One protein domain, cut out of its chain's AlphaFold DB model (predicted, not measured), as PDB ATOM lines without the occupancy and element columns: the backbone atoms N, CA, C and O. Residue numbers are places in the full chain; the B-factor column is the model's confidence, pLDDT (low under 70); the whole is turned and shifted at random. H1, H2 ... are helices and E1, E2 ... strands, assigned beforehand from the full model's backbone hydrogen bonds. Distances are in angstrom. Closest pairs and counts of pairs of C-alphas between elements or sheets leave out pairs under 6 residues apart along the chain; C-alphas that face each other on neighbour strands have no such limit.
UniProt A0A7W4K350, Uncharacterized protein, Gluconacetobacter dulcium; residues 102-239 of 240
ATOM      1  N   ASP A 102     -26.557  -9.502 -34.671       76.69
ATOM      2  CA  ASP A 102     -25.425  -9.814 -35.549       76.69
ATOM      3  C   ASP A 102     -24.190  -8.951 -35.242       76.69
ATOM      4  O   ASP A 102     -23.066  -9.458 -35.215       76.69
ATOM      5  N   GLU A 103     -24.387  -7.670 -34.910       75.75
ATOM      6  CA  GLU A 103     -23.309  -6.769 -34.473       75.75
ATOM      7  C   GLU A 103     -22.700  -7.245 -33.152       75.75
ATOM      8  O   GLU A 103     -21.482  -7.208 -32.958       75.75
ATOM      9  N   ALA A 104     -23.553  -7.747 -32.254       77.81
ATOM     10  CA  ALA A 104     -23.135  -8.261 -30.958       77.81
ATOM     11  C   ALA A 104     -22.187  -9.468 -31.069       77.81
ATOM     12  O   ALA A 104     -21.352  -9.671 -30.189       77.81
ATOM     13  N   MET A 105     -22.280 -10.253 -32.147       76.00
ATOM     14  CA  MET A 105     -21.366 -11.374 -32.395       76.00
ATOM     15  C   MET A 105     -20.028 -10.916 -32.988       76.00
ATOM     16  O   MET A 105     -18.982 -11.473 -32.650       76.00
ATOM     17  N   GLY A 106     -20.047  -9.902 -33.858       75.50
ATOM     18  CA  GLY A 106     -18.861  -9.432 -34.578       75.50
ATOM     19  C   GLY A 106     -17.899  -8.577 -33.748       75.50
ATOM     20  O   GLY A 106     -16.746  -8.407 -34.136       75.50
ATOM     21  N   GLY A 107     -18.346  -8.007 -32.622       77.50
ATOM     22  CA  GLY A 107     -17.550  -7.058 -31.822       77.50
ATOM     23  C   GLY A 107     -17.390  -5.673 -32.465       77.50
ATOM     24  O   GLY A 107     -16.925  -4.729 -31.825       77.50
ATOM     25  N   ARG A 108     -17.798  -5.534 -33.725       76.31
ATOM     26  CA  ARG A 108     -17.819  -4.295 -34.495       76.31
ATOM     27  C   ARG A 108     -19.111  -4.241 -35.286       76.31
ATOM     28  O   ARG A 108     -19.511  -5.257 -35.858       76.31
ATOM     29  N   ASP A 109     -19.721  -3.064 -35.348       71.75
ATOM     30  CA  ASP A 109     -20.728  -2.837 -36.378       71.75
ATOM     31  C   ASP A 109     -20.070  -2.781 -37.775       71.75
ATOM     32  O   ASP A 109     -18.847  -2.657 -37.929       71.75
ATOM     33  N   LEU A 110     -20.900  -2.890 -38.812       64.12
ATOM     34  CA  LEU A 110     -20.461  -2.897 -40.211       64.12
ATOM     35  C   LEU A 110     -19.825  -1.564 -40.662       64.12
ATOM     36  O   LEU A 110     -19.107  -1.524 -41.665       64.12
ATOM     37  N   PHE A 111     -20.064  -0.476 -39.932       63.41
ATOM     38  CA  PHE A 111     -19.623   0.886 -40.235       63.41
ATOM     39  C   PHE A 111     -18.342   1.281 -39.505       63.41
ATOM     40  O   PHE A 111     -17.575   2.085 -40.034       63.41
ATOM     41  N   ALA A 112     -18.036   0.653 -38.371       57.31
ATOM     42  CA  ALA A 112     -16.822   0.849 -37.595       57.31
ATOM     43  C   ALA A 112     -15.571   0.567 -38.442       57.31
ATOM     44  O   ALA A 112     -14.559   1.245 -38.294       57.31
ATOM     45  N   GLY A 113     -15.652  -0.365 -39.402       59.44
ATOM     46  CA  GLY A 113     -14.579  -0.643 -40.364       59.44
ATOM     47  C   GLY A 113     -14.270   0.501 -41.343       59.44
ATOM     48  O   GLY A 113     -13.216   0.485 -41.975       59.44
ATOM     49  N   ARG A 114     -15.156   1.500 -41.472       61.34
ATOM     50  CA  ARG A 114     -14.950   2.697 -42.312       61.34
ATOM     51  C   ARG A 114     -14.231   3.826 -41.573       61.34
ATOM     52  O   ARG A 114     -13.831   4.801 -42.208       61.34
ATOM     53  N   PHE A 115     -14.060   3.708 -40.257       58.75
ATOM     54  CA  PHE A 115     -13.337   4.680 -39.449       58.75
ATOM     55  C   PHE A 115     -11.931   4.145 -39.149       58.75
ATOM     56  O   PHE A 115     -11.806   3.064 -38.573       58.75
ATOM     57  N   PRO A 116     -10.862   4.861 -39.546       60.41
ATOM     58  CA  PRO A 116      -9.506   4.420 -39.258       60.41
ATOM     59  C   PRO A 116      -9.311   4.357 -37.741       60.41
ATOM     60  O   PRO A 116      -9.455   5.363 -37.045       60.41
ATOM     61  N   TYR A 117      -8.995   3.164 -37.233       64.31
ATOM     62  CA  TYR A 117      -8.596   3.008 -35.842       64.31
ATOM     63  C   TYR A 117      -7.211   3.639 -35.681       64.31
ATOM     64  O   TYR A 117      -6.325   3.353 -36.489       64.31
ATOM     65  N   PRO A 118      -6.983   4.467 -34.655       63.97
ATOM     66  CA  PRO A 118      -5.619   4.808 -34.292       63.97
ATOM     67  C   PRO A 118      -4.891   3.508 -33.905       63.97
ATOM     68  O   PRO A 118      -5.486   2.662 -33.231       63.97
ATOM     69  N   ASP A 119      -3.636   3.330 -34.337       70.94
ATOM     70  CA  ASP A 119      -2.804   2.185 -33.931       70.94
ATOM     71  C   ASP A 119      -2.900   2.030 -32.421       70.94
ATOM     72  O   ASP A 119      -2.492   2.931 -31.715       70.94
ATOM     73  N   LEU A 120      -3.490   0.963 -31.886       65.56
ATOM     74  CA  LEU A 120      -3.816   0.969 -30.460       65.56
ATOM     75  C   LEU A 120      -2.575   1.258 -29.598       65.56
ATOM     76  O   LEU A 120      -1.541   0.611 -29.826       65.56
ATOM     77  N   PRO A 121      -2.680   2.119 -28.567       68.19
ATOM     78  CA  PRO A 121      -1.542   2.464 -27.729       68.19
ATOM     79  C   PRO A 121      -0.936   1.234 -27.064       68.19
ATOM     80  O   PRO A 121      -1.551   0.163 -26.978       68.19
ATOM     81  N   VAL A 122       0.287   1.395 -26.570       79.56
ATOM     82  CA  VAL A 122       0.905   0.432 -25.655       79.56
ATOM     83  C   VAL A 122      -0.079   0.165 -24.515       79.56
ATOM     84  O   VAL A 122      -0.606   1.115 -23.955       79.56
ATOM     85  N   SER A 123      -0.381  -1.098 -24.210       85.50
ATOM     86  CA  SER A 123      -1.232  -1.437 -23.061       85.50
ATOM     87  C   SER A 123      -0.483  -1.143 -21.754       85.50
ATOM     88  O   SER A 123       0.740  -1.319 -21.724       85.50
ATOM     89  N   PRO A 124      -1.172  -0.743 -20.669       89.00
ATOM     90  CA  PRO A 124      -0.520  -0.562 -19.375       89.00
ATOM     91  C   PRO A 124       0.146  -1.872 -18.935       89.00
ATOM     92  O   PRO A 124      -0.383  -2.964 -19.161       89.00
ATOM     93  N   ILE A 125       1.327  -1.768 -18.325       90.69
ATOM     94  CA  ILE A 125       2.128  -2.934 -17.919       90.69
ATOM     95  C   ILE A 125       1.612  -3.599 -16.649       90.69
ATOM     96  O   ILE A 125       1.860  -4.782 -16.424       90.69
ATOM     97  N   ASN A 126       0.906  -2.841 -15.818       91.25
ATOM     98  CA  ASN A 126       0.234  -3.321 -14.628       91.25
ATOM     99  C   ASN A 126      -1.063  -2.536 -14.415       91.25
ATOM    100  O   ASN A 126      -1.179  -1.359 -14.766       91.25
ATOM    101  N   ILE A 127      -2.036  -3.226 -13.827       94.06
ATOM    102  CA  ILE A 127      -3.289  -2.640 -13.370       94.06
ATOM    103  C   ILE A 127      -3.467  -3.073 -11.921       94.06
ATOM    104  O   ILE A 127      -3.601  -4.265 -11.644       94.06
ATOM    105  N   GLU A 128      -3.428  -2.116 -11.003       95.12
ATOM    106  CA  GLU A 128      -3.702  -2.349  -9.586       95.12
ATOM    107  C   GLU A 128      -5.152  -1.955  -9.300       95.12
ATOM    108  O   GLU A 128      -5.583  -0.869  -9.684       95.12
ATOM    109  N   VAL A 129      -5.909  -2.825  -8.630       94.81
ATOM    110  CA  VAL A 129      -7.272  -2.516  -8.181       94.81
ATOM    111  C   VAL A 129      -7.279  -2.433  -6.661       94.81
ATOM    112  O   VAL A 129      -6.988  -3.414  -5.980       94.81
ATOM    113  N   VAL A 130      -7.633  -1.260  -6.142       93.94
ATOM    114  CA  VAL A 130      -7.846  -1.001  -4.716       93.94
ATOM    115  C   VAL A 130      -9.349  -0.962  -4.452       93.94
ATOM    116  O   VAL A 130     -10.088  -0.277  -5.158       93.94
ATOM    117  N   GLY A 131      -9.802  -1.680  -3.423       92.06
ATOM    118  CA  GLY A 131     -11.215  -1.779  -3.050       92.06
ATOM    119  C   GLY A 131     -11.825  -3.135  -3.409       92.06
ATOM    120  O   GLY A 131     -11.151  -4.164  -3.353       92.06
ATOM    121  N   ALA A 132     -13.121  -3.145  -3.731       90.75
ATOM    122  CA  ALA A 132     -13.843  -4.370  -4.064       90.75
ATOM    123  C   ALA A 132     -13.347  -4.995  -5.380       90.75
ATOM    124  O   ALA A 132     -12.981  -4.296  -6.326       90.75
ATOM    125  N   SER A 133     -13.383  -6.329  -5.463       91.88
ATOM    126  CA  SER A 133     -13.040  -7.047  -6.692       91.88
ATOM    127  C   SER A 133     -14.003  -6.689  -7.824       91.88
ATOM    128  O   SER A 133     -15.221  -6.801  -7.666       91.88
ATOM    129  N   ILE A 134     -13.456  -6.332  -8.985       94.31
ATOM    130  CA  ILE A 134     -14.236  -6.005 -10.177       94.31
ATOM    131  C   ILE A 134     -14.386  -7.274 -11.039       94.31
ATOM    132  O   ILE A 134     -13.377  -7.826 -11.489       94.31
ATOM    133  N   PRO A 135     -15.612  -7.755 -11.302       96.19
ATOM    134  CA  PRO A 135     -15.837  -8.938 -12.130       96.19
ATOM    135  C   PRO A 135     -15.472  -8.684 -13.597       96.19
ATOM    136  O   PRO A 135     -15.406  -7.545 -14.048       96.19
ATOM    137  N   THR A 136     -15.250  -9.757 -14.360       97.56
ATOM    138  CA  THR A 136     -14.874  -9.687 -15.783       97.56
ATOM    139  C   THR A 136     -15.886 -10.418 -16.664       97.56
ATOM    140  O   THR A 136     -16.123 -11.622 -16.493       97.56
ATOM    141  N   MET A 137     -16.473  -9.730 -17.643       97.69
ATOM    142  CA  MET A 137     -17.512 -10.307 -18.500       97.69
ATOM    143  C   MET A 137     -17.674  -9.610 -19.848       97.69
ATOM    144  O   MET A 137     -17.211  -8.495 -20.058       97.69
ATOM    145  N   GLY A 138     -18.376 -10.297 -20.747       96.19
ATOM    146  CA  GLY A 138     -18.878  -9.737 -21.993       96.19
ATOM    147  C   GLY A 138     -17.837  -9.461 -23.073       96.19
ATOM    148  O   GLY A 138     -16.637  -9.654 -22.887       96.19
ATOM    149  N   GLN A 139     -18.339  -9.015 -24.214       95.88
ATOM    150  CA  GLN A 139     -17.568  -8.663 -25.398       95.88
ATOM    151  C   GLN A 139     -17.848  -7.206 -25.762       95.88
ATOM    152  O   GLN A 139     -19.009  -6.802 -25.843       95.88
ATOM    153  N   LEU A 140     -16.793  -6.416 -25.959       95.00
ATOM    154  CA  LEU A 140     -16.909  -5.030 -26.400       95.00
ATOM    155  C   LEU A 140     -17.498  -4.990 -27.807       95.00
ATOM    156  O   LEU A 140     -17.089  -5.764 -28.672       95.00
ATOM    157  N   LEU A 141     -18.409  -4.051 -28.029       92.38
ATOM    158  CA  LEU A 141     -18.972  -3.719 -29.327       92.38
ATOM    159  C   LEU A 141     -18.600  -2.273 -29.658       92.38
ATOM    160  O   LEU A 141     -19.058  -1.353 -28.978       92.38
ATOM    161  N   VAL A 142     -17.788  -2.064 -30.694       89.62
ATOM    162  CA  VAL A 142     -17.509  -0.722 -31.235       89.62
ATOM    163  C   VAL A 142     -18.485  -0.430 -32.368       89.62
ATOM    164  O   VAL A 142     -18.608  -1.223 -33.300       89.62
ATOM    165  N   ARG A 143     -19.177   0.708 -32.275       87.75
ATOM    166  CA  ARG A 143     -20.323   1.048 -33.130       87.75
ATOM    167  C   ARG A 143     -20.209   2.434 -33.765       87.75
ATOM    168  O   ARG A 143     -21.192   3.152 -33.888       87.75
ATOM    169  N   THR A 144     -18.986   2.885 -34.040       83.31
ATOM    170  CA  THR A 144     -18.707   4.270 -34.444       83.31
ATOM    171  C   THR A 144     -19.598   4.697 -35.615       83.31
ATOM    172  O   THR A 144     -19.609   4.019 -36.641       83.31
ATOM    173  N   PRO A 145     -20.308   5.836 -35.511       81.50
ATOM    174  CA  PRO A 145     -20.182   6.917 -34.533       81.50
ATOM    175  C   PRO A 145     -21.001   6.730 -33.249       81.50
ATOM    176  O   PRO A 145     -20.917   7.588 -32.382       81.50
ATOM    177  N   LEU A 146     -21.796   5.672 -33.121       88.56
ATOM    178  CA  LEU A 146     -22.617   5.394 -31.947       88.56
ATOM    179  C   LEU A 146     -21.771   4.993 -30.723       88.56
ATOM    180  O   LEU A 146     -20.627   4.541 -30.862       88.56
ATOM    181  N   PRO A 147     -22.336   5.102 -29.506       90.81
ATOM    182  CA  PRO A 147     -21.702   4.630 -28.283       90.81
ATOM    183  C   PRO A 147     -21.350   3.152 -28.356       90.81
ATOM    184  O   PRO A 147     -22.157   2.320 -28.786       90.81
ATOM    185  N   ALA A 148     -20.168   2.823 -27.841       93.19
ATOM    186  CA  ALA A 148     -19.792   1.444 -27.613       93.19
ATOM    187  C   ALA A 148     -20.706   0.802 -26.562       93.19
ATOM    188  O   ALA A 148     -21.195   1.460 -25.638       93.19
ATOM    189  N   ALA A 149     -20.905  -0.500 -26.694       95.12
ATOM    190  CA  ALA A 149     -21.713  -1.305 -25.788       95.12
ATOM    191  C   ALA A 149     -20.976  -2.600 -25.435       95.12
ATOM    192  O   ALA A 149     -19.911  -2.886 -25.981       95.12
ATOM    193  N   VAL A 150     -21.538  -3.394 -24.525       96.56
ATOM    194  CA  VAL A 150     -21.014  -4.729 -24.214       96.56
ATOM    195  C   VAL A 150     -22.097  -5.777 -24.428       96.56
ATOM    196  O   VAL A 150     -23.174  -5.682 -23.846       96.56
ATOM    197  N   ALA A 151     -21.804  -6.805 -25.219       96.06
ATOM    198  CA  ALA A 151     -22.641  -7.993 -25.318       96.06
ATOM    199  C   ALA A 151     -22.355  -8.945 -24.151       96.06
ATOM    200  O   ALA A 151     -21.201  -9.286 -23.883       96.06
ATOM    201  N   VAL A 152     -23.399  -9.416 -23.473       96.56
ATOM    202  CA  VAL A 152     -23.310 -10.389 -22.374       96.56
ATOM    203  C   VAL A 152     -24.356 -11.492 -22.537       96.56
ATOM    204  O   VAL A 152     -25.340 -11.345 -23.259       96.56
ATOM    205  N   ARG A 153     -24.150 -12.619 -21.849       95.69
ATOM    206  CA  ARG A 153     -25.048 -13.789 -21.885       95.69
ATOM    207  C   ARG A 153     -26.063 -13.834 -20.735       95.69
ATOM    208  O   ARG A 153     -26.808 -14.795 -20.619       95.69
ATOM    209  N   THR A 154     -26.082 -12.820 -19.870       95.12
ATOM    210  CA  THR A 154     -26.962 -12.749 -18.693       95.12
ATOM    211  C   THR A 154     -27.497 -11.333 -18.497       95.12
ATOM    212  O   THR A 154     -26.793 -10.367 -18.780       95.12
ATOM    213  N   ALA A 155     -28.725 -11.212 -17.989       94.69
ATOM    214  CA  ALA A 155     -29.314  -9.933 -17.593       94.69
ATOM    215  C   ALA A 155     -28.692  -9.376 -16.298       94.69
ATOM    216  O   ALA A 155     -28.701  -8.166 -16.058       94.69
ATOM    217  N   GLU A 156     -28.150 -10.260 -15.456       95.94
ATOM    218  CA  GLU A 156     -27.551  -9.911 -14.170       95.94
ATOM    219  C   GLU A 156     -26.140  -9.363 -14.377       95.94
ATOM    220  O   GLU A 156     -25.134 -10.072 -14.315       95.94
ATOM    221  N   VAL A 157     -26.085  -8.066 -14.665       96.38
ATOM    222  CA  VAL A 157     -24.838  -7.346 -14.920       96.38
ATOM    223  C   VAL A 157     -24.545  -6.412 -13.744       96.38
ATOM    224  O   VAL A 157     -25.398  -5.580 -13.409       96.38
ATOM    225  N   PRO A 158     -23.361  -6.493 -13.120       95.00
ATOM    226  CA  PRO A 158     -22.956  -5.570 -12.063       95.00
ATOM    227  C   PRO A 158     -22.830  -4.130 -12.602       95.00
ATOM    228  O   PRO A 158     -22.675  -3.926 -13.807       95.00
ATOM    229  N   PRO A 159     -22.895  -3.104 -11.737       94.81
ATOM    230  CA  PRO A 159     -22.765  -1.708 -12.164       94.81
ATOM    231  C   PRO A 159     -21.390  -1.382 -12.770       94.81
ATOM    232  O   PRO A 159     -21.290  -0.488 -13.607       94.81
ATOM    233  N   LEU A 160     -20.346  -2.122 -12.383       96.00
ATOM    234  CA  LEU A 160     -18.970  -1.943 -12.834       96.00
ATOM    235  C   LEU A 160     -18.334  -3.311 -13.120       96.00
ATOM    236  O   LEU A 160     -18.421  -4.213 -12.285       96.00
ATOM    237  N   PHE A 161     -17.695  -3.475 -14.279       97.25
ATOM    238  CA  PHE A 161     -17.000  -4.715 -14.649       97.25
ATOM    239  C   PHE A 161     -15.917  -4.488 -15.707       97.25
ATOM    240  O   PHE A 161     -16.023  -3.591 -16.541       97.25
ATOM    241  N   TRP A 162     -14.887  -5.331 -15.717       97.69
ATOM    242  CA  TRP A 162     -13.923  -5.402 -16.813       97.69
ATOM    243  C   TRP A 162     -14.543  -6.095 -18.023       97.69
ATOM    244  O   TRP A 162     -15.150  -7.163 -17.890       97.69
ATOM    245  N   VAL A 163     -14.361  -5.527 -19.214       97.81
ATOM    246  CA  VAL A 163     -14.792  -6.180 -20.452       97.81
ATOM    247  C   VAL A 163     -13.845  -7.334 -20.764       97.81
ATOM    248  O   VAL A 163     -12.637  -7.132 -20.875       97.81
ATOM    249  N   ARG A 164     -14.384  -8.554 -20.875       97.19
ATOM    250  CA  ARG A 164     -13.582  -9.778 -21.030       97.19
ATOM    251  C   ARG A 164     -12.896  -9.850 -22.385       97.19
ATOM    252  O   ARG A 164     -11.712 -10.161 -22.441       97.19
ATOM    253  N   ASP A 165     -13.650  -9.614 -23.453       95.12
ATOM    254  CA  ASP A 165     -13.125  -9.657 -24.814       95.12
ATOM    255  C   ASP A 165     -13.235  -8.287 -25.476       95.12
ATOM    256  O   ASP A 165     -14.323  -7.779 -25.742       95.12
ATOM    257  N   THR A 166     -12.081  -7.692 -25.743       93.38
ATOM    258  CA  THR A 166     -11.948  -6.456 -26.513       93.38
ATOM    259  C   THR A 166     -11.230  -6.688 -27.842       93.38
ATOM    260  O   THR A 166     -11.109  -5.768 -28.644       93.38
ATOM    261  N   THR A 167     -10.791  -7.917 -28.125       89.81
ATOM    262  CA  THR A 167      -9.937  -8.238 -29.275       89.81
ATOM    263  C   THR A 167     -10.699  -8.128 -30.583       89.81
ATOM    264  O   THR A 167     -10.195  -7.510 -31.513       89.81
ATOM    265  N   ALA A 168     -11.923  -8.657 -30.658       86.56
ATOM    266  CA  ALA A 168     -12.750  -8.523 -31.862       86.56
ATOM    267  C   ALA A 168     -13.025  -7.044 -32.205       86.56
ATOM    268  O   ALA A 168     -12.968  -6.631 -33.361       86.56
ATOM    269  N   ALA A 169     -13.252  -6.227 -31.174       87.75
ATOM    270  CA  ALA A 169     -13.583  -4.817 -31.307       87.75
ATOM    271  C   ALA A 169     -12.375  -3.912 -31.561       87.75
ATOM    272  O   ALA A 169     -12.479  -2.936 -32.299       87.75
ATOM    273  N   LEU A 170     -11.219  -4.203 -30.972       86.06
ATOM    274  CA  LEU A 170     -10.050  -3.322 -31.013       86.06
ATOM    275  C   LEU A 170      -8.946  -3.872 -31.933       86.06
ATOM    276  O   LEU A 170      -8.162  -3.107 -32.479       86.06
ATOM    277  N   GLY A 171      -8.917  -5.178 -32.186       85.19
ATOM    278  CA  GLY A 171      -7.859  -5.880 -32.922       85.19
ATOM    279  C   GLY A 171      -6.761  -6.462 -32.022       85.19
ATOM    280  O   GLY A 171      -5.929  -7.232 -32.492       85.19
ATOM    281  N   LYS A 172      -6.760  -6.133 -30.725       86.50
ATOM    282  CA  LYS A 172      -5.928  -6.768 -29.691       86.50
ATOM    283  C   LYS A 172      -6.611  -6.646 -28.328       86.50
ATOM    284  O   LYS A 172      -7.463  -5.777 -28.146       86.50
ATOM    285  N   ALA A 173      -6.196  -7.463 -27.365       90.00
ATOM    286  CA  ALA A 173      -6.659  -7.329 -25.992       90.00
ATOM    287  C   ALA A 173      -6.186  -5.994 -25.387       90.00
ATOM    288  O   ALA A 173      -4.990  -5.693 -25.348       90.00
ATOM    289  N   TYR A 174      -7.137  -5.202 -24.907       92.19
ATOM    290  CA  TYR A 174      -6.897  -3.938 -24.218       92.19
ATOM    291  C   TYR A 174      -7.811  -3.832 -22.990       92.19
ATOM    292  O   TYR A 174      -8.982  -4.218 -23.086       92.19
ATOM    293  N   PRO A 175      -7.314  -3.329 -21.847       94.31
ATOM    294  CA  PRO A 175      -8.131  -3.171 -20.652       94.31
ATOM    295  C   PRO A 175      -9.203  -2.104 -20.871       94.31
ATOM    296  O   PRO A 175      -8.901  -0.953 -21.175       94.31
ATOM    297  N   VAL A 176     -10.462  -2.492 -20.691       96.25
ATOM    298  CA  VAL A 176     -11.607  -1.579 -20.725       96.25
ATOM    299  C   VAL A 176     -12.482  -1.893 -19.526       96.25
ATOM    300  O   VAL A 176     -12.949  -3.023 -19.368       96.25
ATOM    301  N   LEU A 177     -12.696  -0.895 -18.679       97.06
ATOM    302  CA  LEU A 177     -13.585  -0.992 -17.532       97.06
ATOM    303  C   LEU A 177     -14.924  -0.352 -17.896       97.06
ATOM    304  O   LEU A 177     -14.973   0.788 -18.343       97.06
ATOM    305  N   PHE A 178     -16.025  -1.074 -17.745       97.62
ATOM    306  CA  PHE A 178     -17.329  -0.623 -18.208       97.62
ATOM    307  C   PHE A 178     -18.229  -0.255 -17.033       97.62
ATOM    308  O   PHE A 178     -18.443  -1.061 -16.127       97.62
ATOM    309  N   MET A 179     -18.757   0.970 -17.061       95.56
ATOM    310  CA  MET A 179     -19.724   1.466 -16.085       95.56
ATOM    311  C   MET A 179     -21.122   1.420 -16.699       95.56
ATOM    312  O   MET A 179     -21.430   2.189 -17.610       95.56
ATOM    313  N   LYS A 180     -21.954   0.505 -16.206       94.88
ATOM    314  CA  LYS A 180     -23.294   0.223 -16.724       94.88
ATOM    315  C   LYS A 180     -24.266   1.366 -16.430       94.88
ATOM    316  O   LYS A 180     -24.382   1.809 -15.293       94.88
ATOM    317  N   THR A 181     -25.053   1.743 -17.432       92.88
ATOM    318  CA  THR A 181     -26.216   2.639 -17.300       92.88
ATOM    319  C   THR A 181     -27.535   1.955 -17.651       92.88
ATOM    320  O   THR A 181     -28.583   2.384 -17.183       92.88
ATOM    321  N   GLY A 182     -27.506   0.868 -18.427       92.44
ATOM    322  CA  GLY A 182     -28.708   0.124 -18.801       92.44
ATOM    323  C   GLY A 182     -28.401  -1.250 -19.383       92.44
ATOM    324  O   GLY A 182     -27.265  -1.534 -19.766       92.44
ATOM    325  N   VAL A 183     -29.424  -2.105 -19.442       94.12
ATOM    326  CA  VAL A 183     -29.358  -3.435 -20.061       94.12
ATOM    327  C   VAL A 183     -30.608  -3.638 -20.911       94.12
ATOM    328  O   VAL A 183     -31.712  -3.361 -20.446       94.12
ATOM    329  N   ALA A 184     -30.437  -4.127 -22.135       92.06
ATOM    330  CA  ALA A 184     -31.521  -4.454 -23.052       92.06
ATOM    331  C   ALA A 184     -31.342  -5.874 -23.596       92.06
ATOM    332  O   ALA A 184     -30.220  -6.298 -23.873       92.06
ATOM    333  N   GLN A 185     -32.433  -6.621 -23.748       92.19
ATOM    334  CA  GLN A 185     -32.373  -7.943 -24.363       92.19
ATOM    335  C   GLN A 185     -32.275  -7.804 -25.884       92.19
ATOM    336  O   GLN A 185     -33.061  -7.072 -26.480       92.19
ATOM    337  N   LEU A 186     -31.332  -8.514 -26.504       87.69
ATOM    338  CA  LEU A 186     -31.184  -8.558 -27.964       87.69
ATOM    339  C   LEU A 186     -31.807  -9.820 -28.557       87.69
ATOM    340  O   LEU A 186     -32.463  -9.774 -29.592       87.69
ATOM    341  N   ALA A 187     -31.574 -10.955 -27.901       89.31
ATOM    342  CA  ALA A 187     -32.101 -12.256 -28.279       89.31
ATOM    343  C   ALA A 187     -32.212 -13.152 -27.035       89.31
ATOM    344  O   ALA A 187     -31.893 -12.744 -25.912       89.31
ATOM    345  N   GLN A 188     -32.658 -14.392 -27.226       91.06
ATOM    346  CA  GLN A 188     -32.572 -15.398 -26.173       91.06
ATOM    347  C   GLN A 188     -31.107 -15.540 -25.722       91.06
ATOM    348  O   GLN A 188     -30.213 -15.716 -26.547       91.06
ATOM    349  N   ASP A 189     -30.869 -15.398 -24.416       91.25
ATOM    350  CA  ASP A 189     -29.544 -15.496 -23.784       91.25
ATOM    351  C   ASP A 189     -28.481 -14.532 -24.351       91.25
ATOM    352  O   ASP A 189     -27.274 -14.799 -24.309       91.25
ATOM    353  N   LEU A 190     -28.919 -13.388 -24.884       93.69
ATOM    354  CA  LEU A 190     -28.047 -12.327 -25.375       93.69
ATOM    355  C   LEU A 190     -28.599 -10.961 -24.977       93.69
ATOM    356  O   LEU A 190     -29.711 -10.582 -25.351       93.69
ATOM    357  N   TRP A 191     -27.783 -10.208 -24.252       95.00
ATOM    358  CA  TRP A 191     -28.128  -8.894 -23.731       95.00
ATOM    359  C   TRP A 191     -27.066  -7.874 -24.129       95.00
ATOM    360  O   TRP A 191     -25.875  -8.180 -24.185       95.00
ATOM    361  N   CYS A 192     -27.514  -6.653 -24.383       94.69
ATOM    362  CA  CYS A 192     -26.687  -5.482 -24.592       94.69
ATOM    363  C   CYS A 192     -26.616  -4.673 -23.303       94.69
ATOM    364  O   CYS A 192     -27.642  -4.334 -22.716       94.69
ATOM    365  N   VAL A 193     -25.404  -4.327 -22.894       95.94
ATOM    366  CA  VAL A 193     -25.133  -3.429 -21.778       95.94
ATOM    367  C   VAL A 193     -24.706  -2.077 -22.337       95.94
ATOM    368  O   VAL A 193     -23.692  -1.969 -23.030       95.94
ATOM    369  N   HIS A 194     -25.474  -1.044 -22.008       94.31
ATOM    370  CA  HIS A 194     -25.155   0.349 -22.312       94.31
ATOM    371  C   HIS A 194     -24.436   0.985 -21.122       94.31
ATOM    372  O   HIS A 194     -24.652   0.587 -19.973       94.31
ATOM    373  N   GLY A 195     -23.563   1.955 -21.385       94.19
ATOM    374  CA  GLY A 195     -22.722   2.530 -20.344       94.19
ATOM    375  C   GLY A 195     -21.591   3.395 -20.872       94.19
ATOM    376  O   GLY A 195     -21.653   3.888 -21.997       94.19
ATOM    377  N   TYR A 196     -20.562   3.561 -20.046       94.56
ATOM    378  CA  TYR A 196     -19.351   4.311 -20.370       94.56
ATOM    379  C   TYR A 196     -18.119   3.409 -20.308       94.56
ATOM    380  O   TYR A 196     -17.941   2.643 -19.353       94.56
ATOM    381  N   CYS A 197     -17.255   3.526 -21.315       95.88
ATOM    382  CA  CYS A 197     -15.984   2.815 -21.379       95.88
ATOM    383  C   CYS A 197     -14.903   3.636 -20.672       95.88
ATOM    384  O   CYS A 197     -14.484   4.667 -21.171       95.88
ATOM    385  N   ASN A 198     -14.408   3.168 -19.537       96.38
ATOM    386  CA  ASN A 198     -13.256   3.735 -18.847       96.38
ATOM    387  C   ASN A 198     -11.997   3.084 -19.417       96.38
ATOM    388  O   ASN A 198     -11.778   1.880 -19.238       96.38
ATOM    389  N   ILE A 199     -11.228   3.863 -20.172       94.75
ATOM    390  CA  ILE A 199     -10.124   3.374 -20.990       94.75
ATOM    391  C   ILE A 199      -8.838   4.055 -20.514       94.75
ATOM    392  O   ILE A 199      -8.699   5.272 -20.667       94.75
ATOM    393  N   PRO A 200      -7.871   3.297 -19.973       94.81
ATOM    394  CA  PRO A 200      -6.569   3.852 -19.660       94.81
ATOM    395  C   PRO A 200      -5.844   4.227 -20.955       94.81
ATOM    396  O   PRO A 200      -5.856   3.464 -21.926       94.81
ATOM    397  N   VAL A 201      -5.181   5.379 -20.973       93.38
ATOM    398  CA  VAL A 201      -4.400   5.867 -22.119       93.38
ATOM    399  C   VAL A 201      -3.027   6.362 -21.659       93.38
ATOM    400  O   VAL A 201      -2.935   6.948 -20.588       93.38
ATOM    401  N   PRO A 202      -1.948   6.165 -22.439       90.31
ATOM    402  CA  PRO A 202      -0.615   6.594 -22.013       90.31
ATOM    403  C   PRO A 202      -0.411   8.113 -22.129       90.31
ATOM    404  O   PRO A 202       0.444   8.671 -21.450       90.31
ATOM    405  N   THR A 203      -1.183   8.789 -22.986       90.62
ATOM    406  CA  THR A 203      -1.206  10.255 -23.124       90.62
ATOM    407  C   THR A 203      -2.627  10.733 -23.439       90.62
ATOM    408  O   THR A 203      -3.469   9.942 -23.869       90.62
ATOM    409  N   LEU A 204      -2.904  12.028 -23.253       89.25
ATOM    410  CA  LEU A 204      -4.212  12.605 -23.593       89.25
ATOM    411  C   LEU A 204      -4.495  12.553 -25.101       89.25
ATOM    412  O   LEU A 204      -5.618  12.240 -25.479       89.25
ATOM    413  N   ASP A 205      -3.472  12.697 -25.948       89.56
ATOM    414  CA  ASP A 205      -3.596  12.537 -27.404       89.56
ATOM    415  C   ASP A 205      -4.181  11.170 -27.795       89.56
ATOM    416  O   ASP A 205      -4.921  11.046 -28.772       89.56
ATOM    417  N   TRP A 206      -3.861  10.114 -27.038       88.19
ATOM    418  CA  TRP A 206      -4.472   8.800 -27.239       88.19
ATOM    419  C   TRP A 206      -5.941   8.777 -26.834       88.19
ATOM    420  O   TRP A 206      -6.737   8.143 -27.526       88.19
ATOM    421  N   GLY A 207      -6.302   9.477 -25.758       89.06
ATOM    422  CA  GLY A 207      -7.696   9.689 -25.368       89.06
ATOM    423  C   GLY A 207      -8.494  10.370 -26.476       89.06
ATOM    424  O   GLY A 207      -9.527   9.846 -26.887       89.06
ATOM    425  N   ASP A 208      -7.965  11.452 -27.049       86.69
ATOM    426  CA  ASP A 208      -8.607  12.169 -28.156       86.69
ATOM    427  C   ASP A 208      -8.821  11.255 -29.365       86.69
ATOM    428  O   ASP A 208      -9.918  11.190 -29.921       86.69
ATOM    429  N   ARG A 209      -7.809  10.462 -29.731       85.19
ATOM    430  CA  ARG A 209      -7.923   9.490 -30.825       85.19
ATOM    431  C   ARG A 209      -8.962   8.405 -30.546       85.19
ATOM    432  O   ARG A 209      -9.723   8.056 -31.446       85.19
ATOM    433  N   PHE A 210      -9.015   7.871 -29.326       86.25
ATOM    434  CA  PHE A 210     -10.045   6.902 -28.954       86.25
ATOM    435  C   PHE A 210     -11.439   7.522 -28.931       86.25
ATOM    436  O   PHE A 210     -12.384   6.834 -29.304       86.25
ATOM    437  N   SER A 211     -11.584   8.790 -28.544       86.12
ATOM    438  CA  SER A 211     -12.884   9.473 -28.494       86.12
ATOM    439  C   SER A 211     -13.574   9.532 -29.863       86.12
ATOM    440  O   SER A 211     -14.800   9.506 -29.949       86.12
ATOM    441  N   LEU A 212     -12.791   9.512 -30.949       80.19
ATOM    442  CA  LEU A 212     -13.306   9.461 -32.319       80.19
ATOM    443  C   LEU A 212     -13.980   8.130 -32.664       80.19
ATOM    444  O   LEU A 212     -14.749   8.083 -33.627       80.19
ATOM    445  N   VAL A 213     -13.663   7.073 -31.912       83.94
ATOM    446  CA  VAL A 213     -14.080   5.692 -32.169       83.94
ATOM    447  C   VAL A 213     -15.028   5.173 -31.085       83.94
ATOM    448  O   VAL A 213     -16.031   4.531 -31.386       83.94
ATOM    449  N   ILE A 214     -14.745   5.489 -29.823       89.69
ATOM    450  CA  ILE A 214     -15.545   5.162 -28.644       89.69
ATOM    451  C   ILE A 214     -15.975   6.494 -28.011       89.69
ATOM    452  O   ILE A 214     -15.294   7.010 -27.123       89.69
ATOM    453  N   PRO A 215     -17.088   7.089 -28.472       87.81
ATOM    454  CA  PRO A 215     -17.478   8.449 -28.088       87.81
ATOM    455  C   PRO A 215     -18.019   8.537 -26.652       87.81
ATOM    456  O   PRO A 215     -18.051   9.610 -26.060       87.81
ATOM    457  N   ASN A 216     -18.420   7.406 -26.069       92.00
ATOM    458  CA  ASN A 216     -18.747   7.244 -24.649       92.00
ATOM    459  C   ASN A 216     -17.538   6.761 -23.823       92.00
ATOM    460  O   ASN A 216     -17.704   6.117 -22.782       92.00
ATOM    461  N   GLY A 217     -16.326   7.026 -24.314       92.44
ATOM    462  CA  GLY A 217     -15.076   6.753 -23.624       92.44
ATOM    463  C   GLY A 217     -14.753   7.827 -22.587       92.44
ATOM    464  O   GLY A 217     -14.877   9.020 -22.847       92.44
ATOM    465  N   MET A 218     -14.313   7.398 -21.411       93.50
ATOM    466  CA  MET A 218     -13.686   8.233 -20.395       93.50
ATOM    467  C   MET A 218     -12.231   7.802 -20.295       93.50
ATOM    468  O   MET A 218     -11.951   6.634 -20.028       93.50
ATOM    469  N   PHE A 219     -11.314   8.734 -20.522       93.19
ATOM    470  CA  PHE A 219      -9.894   8.430 -20.668       93.19
ATOM    471  C   PHE A 219      -9.115   8.915 -19.458       93.19
ATOM    472  O   PHE A 219      -9.326  10.035 -18.994       93.19
ATOM    473  N   SER A 220      -8.216   8.081 -18.946       93.12
ATOM    474  CA  SER A 220      -7.344   8.460 -17.838       93.12
ATOM    475  C   SER A 220      -5.923   7.965 -18.039       93.12
ATOM    476  O   SER A 220      -5.700   6.885 -18.582       93.12
ATOM    477  N   LEU A 221      -4.973   8.767 -17.565       92.38
ATOM    478  CA  LEU A 221      -3.553   8.438 -17.564       92.38
ATOM    479  C   LEU A 221      -3.243   7.471 -16.423       92.38
ATOM    480  O   LEU A 221      -2.781   6.363 -16.638       92.38
ATOM    481  N   GLU A 222      -3.530   7.873 -15.189       93.12
ATOM    482  CA  GLU A 222      -3.003   7.178 -14.011       93.12
ATOM    483  C   GLU A 222      -4.029   6.272 -13.347       93.12
ATOM    484  O   GLU A 222      -3.670   5.221 -12.819       93.12
ATOM    485  N   ARG A 223      -5.306   6.673 -13.333       95.38
ATOM    486  CA  ARG A 223      -6.336   5.933 -12.601       95.38
ATOM    487  C   ARG A 223      -7.764   6.278 -12.979       95.38
ATOM    488  O   ARG A 223      -8.067   7.416 -13.330       95.38
ATOM    489  N   HIS A 224      -8.659   5.329 -12.769       95.44
ATOM    490  CA  HIS A 224     -10.091   5.582 -12.681       95.44
ATOM    491  C   HIS A 224     -10.569   5.350 -11.241       95.44
ATOM    492  O   HIS A 224     -10.223   4.343 -10.625       95.44
ATOM    493  N   VAL A 225     -11.351   6.294 -10.707       94.75
ATOM    494  CA  VAL A 225     -11.928   6.234  -9.355       94.75
ATOM    495  C   VAL A 225     -13.444   6.156  -9.473       94.75
ATOM    496  O   VAL A 225     -14.056   6.978 -10.152       94.75
ATOM    497  N   PHE A 226     -14.036   5.186  -8.788       93.06
ATOM    498  CA  PHE A 226     -15.473   4.951  -8.755       93.06
ATOM    499  C   PHE A 226     -15.949   4.970  -7.314       93.06
ATOM    500  O   PHE A 226     -15.364   4.317  -6.450       93.06
ATOM    501  N   THR A 227     -17.040   5.682  -7.078       91.44
ATOM    502  CA  THR A 227     -17.705   5.727  -5.779       91.44
ATOM    503  C   THR A 227     -19.077   5.094  -5.933       91.44
ATOM    504  O   THR A 227     -19.850   5.505  -6.797       91.44
ATOM    505  N   GLY A 228     -19.380   4.097  -5.107       84.38
ATOM    506  CA  GLY A 228     -20.690   3.454  -5.081       84.38
ATOM    507  C   GLY A 228     -20.958   2.763  -3.750       84.38
ATOM    508  O   GLY A 228     -20.217   2.943  -2.784       84.38
ATOM    509  N   ASP A 229     -21.998   1.935  -3.711       82.75
ATOM    510  CA  ASP A 229     -22.460   1.275  -2.479       82.75
ATOM    511  C   ASP A 229     -21.406   0.342  -1.859       82.75
ATOM    512  O   ASP A 229     -21.364   0.153  -0.647       82.75
ATOM    513  N   ALA A 230     -20.513  -0.209  -2.685       78.62
ATOM    514  CA  ALA A 230     -19.389  -1.041  -2.254       78.62
ATOM    515  C   ALA A 230     -18.176  -0.230  -1.741       78.62
ATOM    516  O   ALA A 230     -17.123  -0.805  -1.467       78.62
ATOM    517  N   GLY A 231     -18.309   1.095  -1.630       89.69
ATOM    518  CA  GLY A 231     -17.242   2.017  -1.262       89.69
ATOM    519  C   GLY A 231     -16.507   2.593  -2.473       89.69
ATOM    520  O   GLY A 231     -17.059   2.725  -3.568       89.69
ATOM    521  N   ILE A 232     -15.251   2.978  -2.246       93.62
ATOM    522  CA  ILE A 232     -14.375   3.525  -3.284       93.62
ATOM    523  C   ILE A 232     -13.619   2.373  -3.944       93.62
ATOM    524  O   ILE A 232     -12.967   1.579  -3.264       93.62
ATOM    525  N   ILE A 233     -13.697   2.309  -5.269       95.06
ATOM    526  CA  ILE A 233     -12.914   1.406  -6.109       95.06
ATOM    527  C   ILE A 233     -11.974   2.268  -6.950       95.06
ATOM    528  O   ILE A 233     -12.415   3.182  -7.646       95.06
ATOM    529  N   GLU A 234     -10.680   1.976  -6.905       95.75
ATOM    530  CA  GLU A 234      -9.662   2.673  -7.688       95.75
ATOM    531  C   GLU A 234      -8.911   1.661  -8.553       95.75
ATOM    532  O   GLU A 234      -8.337   0.703  -8.042       95.75
ATOM    533  N   ALA A 235      -8.911   1.875  -9.867       95.25
ATOM    534  CA  ALA A 235      -8.087   1.126 -10.809       95.25
ATOM    535  C   ALA A 235      -6.926   2.020 -11.250       95.25
ATOM    536  O   ALA A 235      -7.169   3.060 -11.859       95.25
ATOM    537  N   ARG A 236      -5.687   1.634 -10.936       96.69
ATOM    538  CA  ARG A 236      -4.455   2.379 -11.246       96.69
ATOM    539  C   ARG A 236      -3.688   1.716 -12.380       96.69
ATOM    540  O   ARG A 236      -3.648   0.489 -12.453       96.69
ATOM    541  N   TYR A 237      -3.046   2.521 -13.218       94.81
ATOM    542  CA  TYR A 237      -2.366   2.097 -14.440       94.81
ATOM    543  C   TYR A 237      -0.905   2.526 -14.409       94.81
ATOM    544  O   TYR A 237      -0.609   3.710 -14.255       94.81
ATOM    545  N   GLY A 238       0.010   1.574 -14.579       92.25
ATOM    546  CA  GLY A 238       1.416   1.886 -14.824       92.25
ATOM    547  C   GLY A 238       1.783   1.695 -16.289       92.25
ATOM    548  O   GLY A 238       1.350   0.749 -16.955       92.25
ATOM    549  N   TRP A 239       2.617   2.605 -16.779       89.88
ATOM    550  CA  TRP A 239       3.090   2.670 -18.159       89.88
ATOM    551  C   TRP A 239       4.611   2.486 -18.205       89.88
ATOM    552  O   TRP A 239       5.286   2.599 -17.182       89.88
TER     553      TRP A 239
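Overview. This is residues 102 to 239 of the 240 residues of an uncharacterized protein of Gluconacetobacter dulcium (UniProt A0A7W4K350). A small closed barrel of five strands, E2, E3, E6, E5 and E4, has a separate sheet of three strands, E1, E9 and E8, beside it near the last residues of E6. The long hairpin of E5 and E6 bends in the barrel's wall; E7 is paired onto E6, H3 covers E7 from outside, and the short H1 and H2 also sit outside the barrel. The printed part has 138 residues with three named helices and nine named strands, in the order H1 E1 E2 E3 E4 H2 E5 E6 H3 E7 E8 E9; the class is mixed, helices and strands. The barrel is mixed, the sheet E1 E9 E8 antiparallel. The whole is compact, with a radius of gyration of the C-alphas of 14.3 A and spans of 36 by 34 by 19 A.

Arrangement. H1, residues 102 to 106, is on the barrel, and its C-alpha 104 is 5.7 A from C-alpha 151 of E3, residues 146 to 152, the closest pair. E1, residues 126 to 130, is an edge strand, antiparallel to E9, residues 231 to 238, with N 130 and O 234 2.8 A apart. E2, residues 136 to 143, forms a hairpin with E3, with N 141 and O 149 at 2.8 A. On the other side of E2 is E4, residues 160 to 165, parallel to it, with N 140 and O 165 at 2.8 A. H2, residues 167 to 170, is on the barrel, its closest C-alphas to E2 being those of Ala 169 and Val 142, 5.7 A. E5, residues 177 to 187, is antiparallel to E4, with N 178 and O 161 at 2.8 A. It bends by 87 degrees at residue 181 and forms a hairpin with E6, residues 190 to 200, with N 184 and O 192 at 2.9 A. E6 bends by 68 degrees at residue 195 and is antiparallel to E3, with N 193 and O 150 at 2.8 A. H3, residues 204 to 211, is over E7, residues 217 to 220, with C-alphas 207 and 219 closest at 5.3 A. E6, H3 and E7 are a strand-helix-strand unit, two parallel neighbour strands with a helix between, and its crossover is right-handed; N 218 and O 197 are 2.7 A apart. E8, residues 223 to 228, forms a hairpin with E9, with N 226 and O 233 at 2.8 A; its closest C-alphas to E6 are those of His 224 and Asn 198, 7.2 A. In H1 and H3 every O i to N i+4 pair is within hydrogen-bond range; H2 is too short for one.

Along the chain. H1 begins at C-alpha 102, (-25.425, -9.814, -35.549), and E9 ends at C-alpha 238, (1.416, 1.886, -14.824). From first to last C-alpha, E6 measures 27.5 A, E5 24.2 A, E9 23.1 A, E2 21.1 A and H3 10.4 A.

Size, cuts and confidence. The C-alphas of Arg 114 and Gly 231, the two farthest apart, are 41.1 A apart. The printed part has no cut. The link from H1 to E1, residues 107 to 125, is long. Mean pLDDT of the printed part is 88.6; residues 110 to 118 and 120 to 121 are under 70.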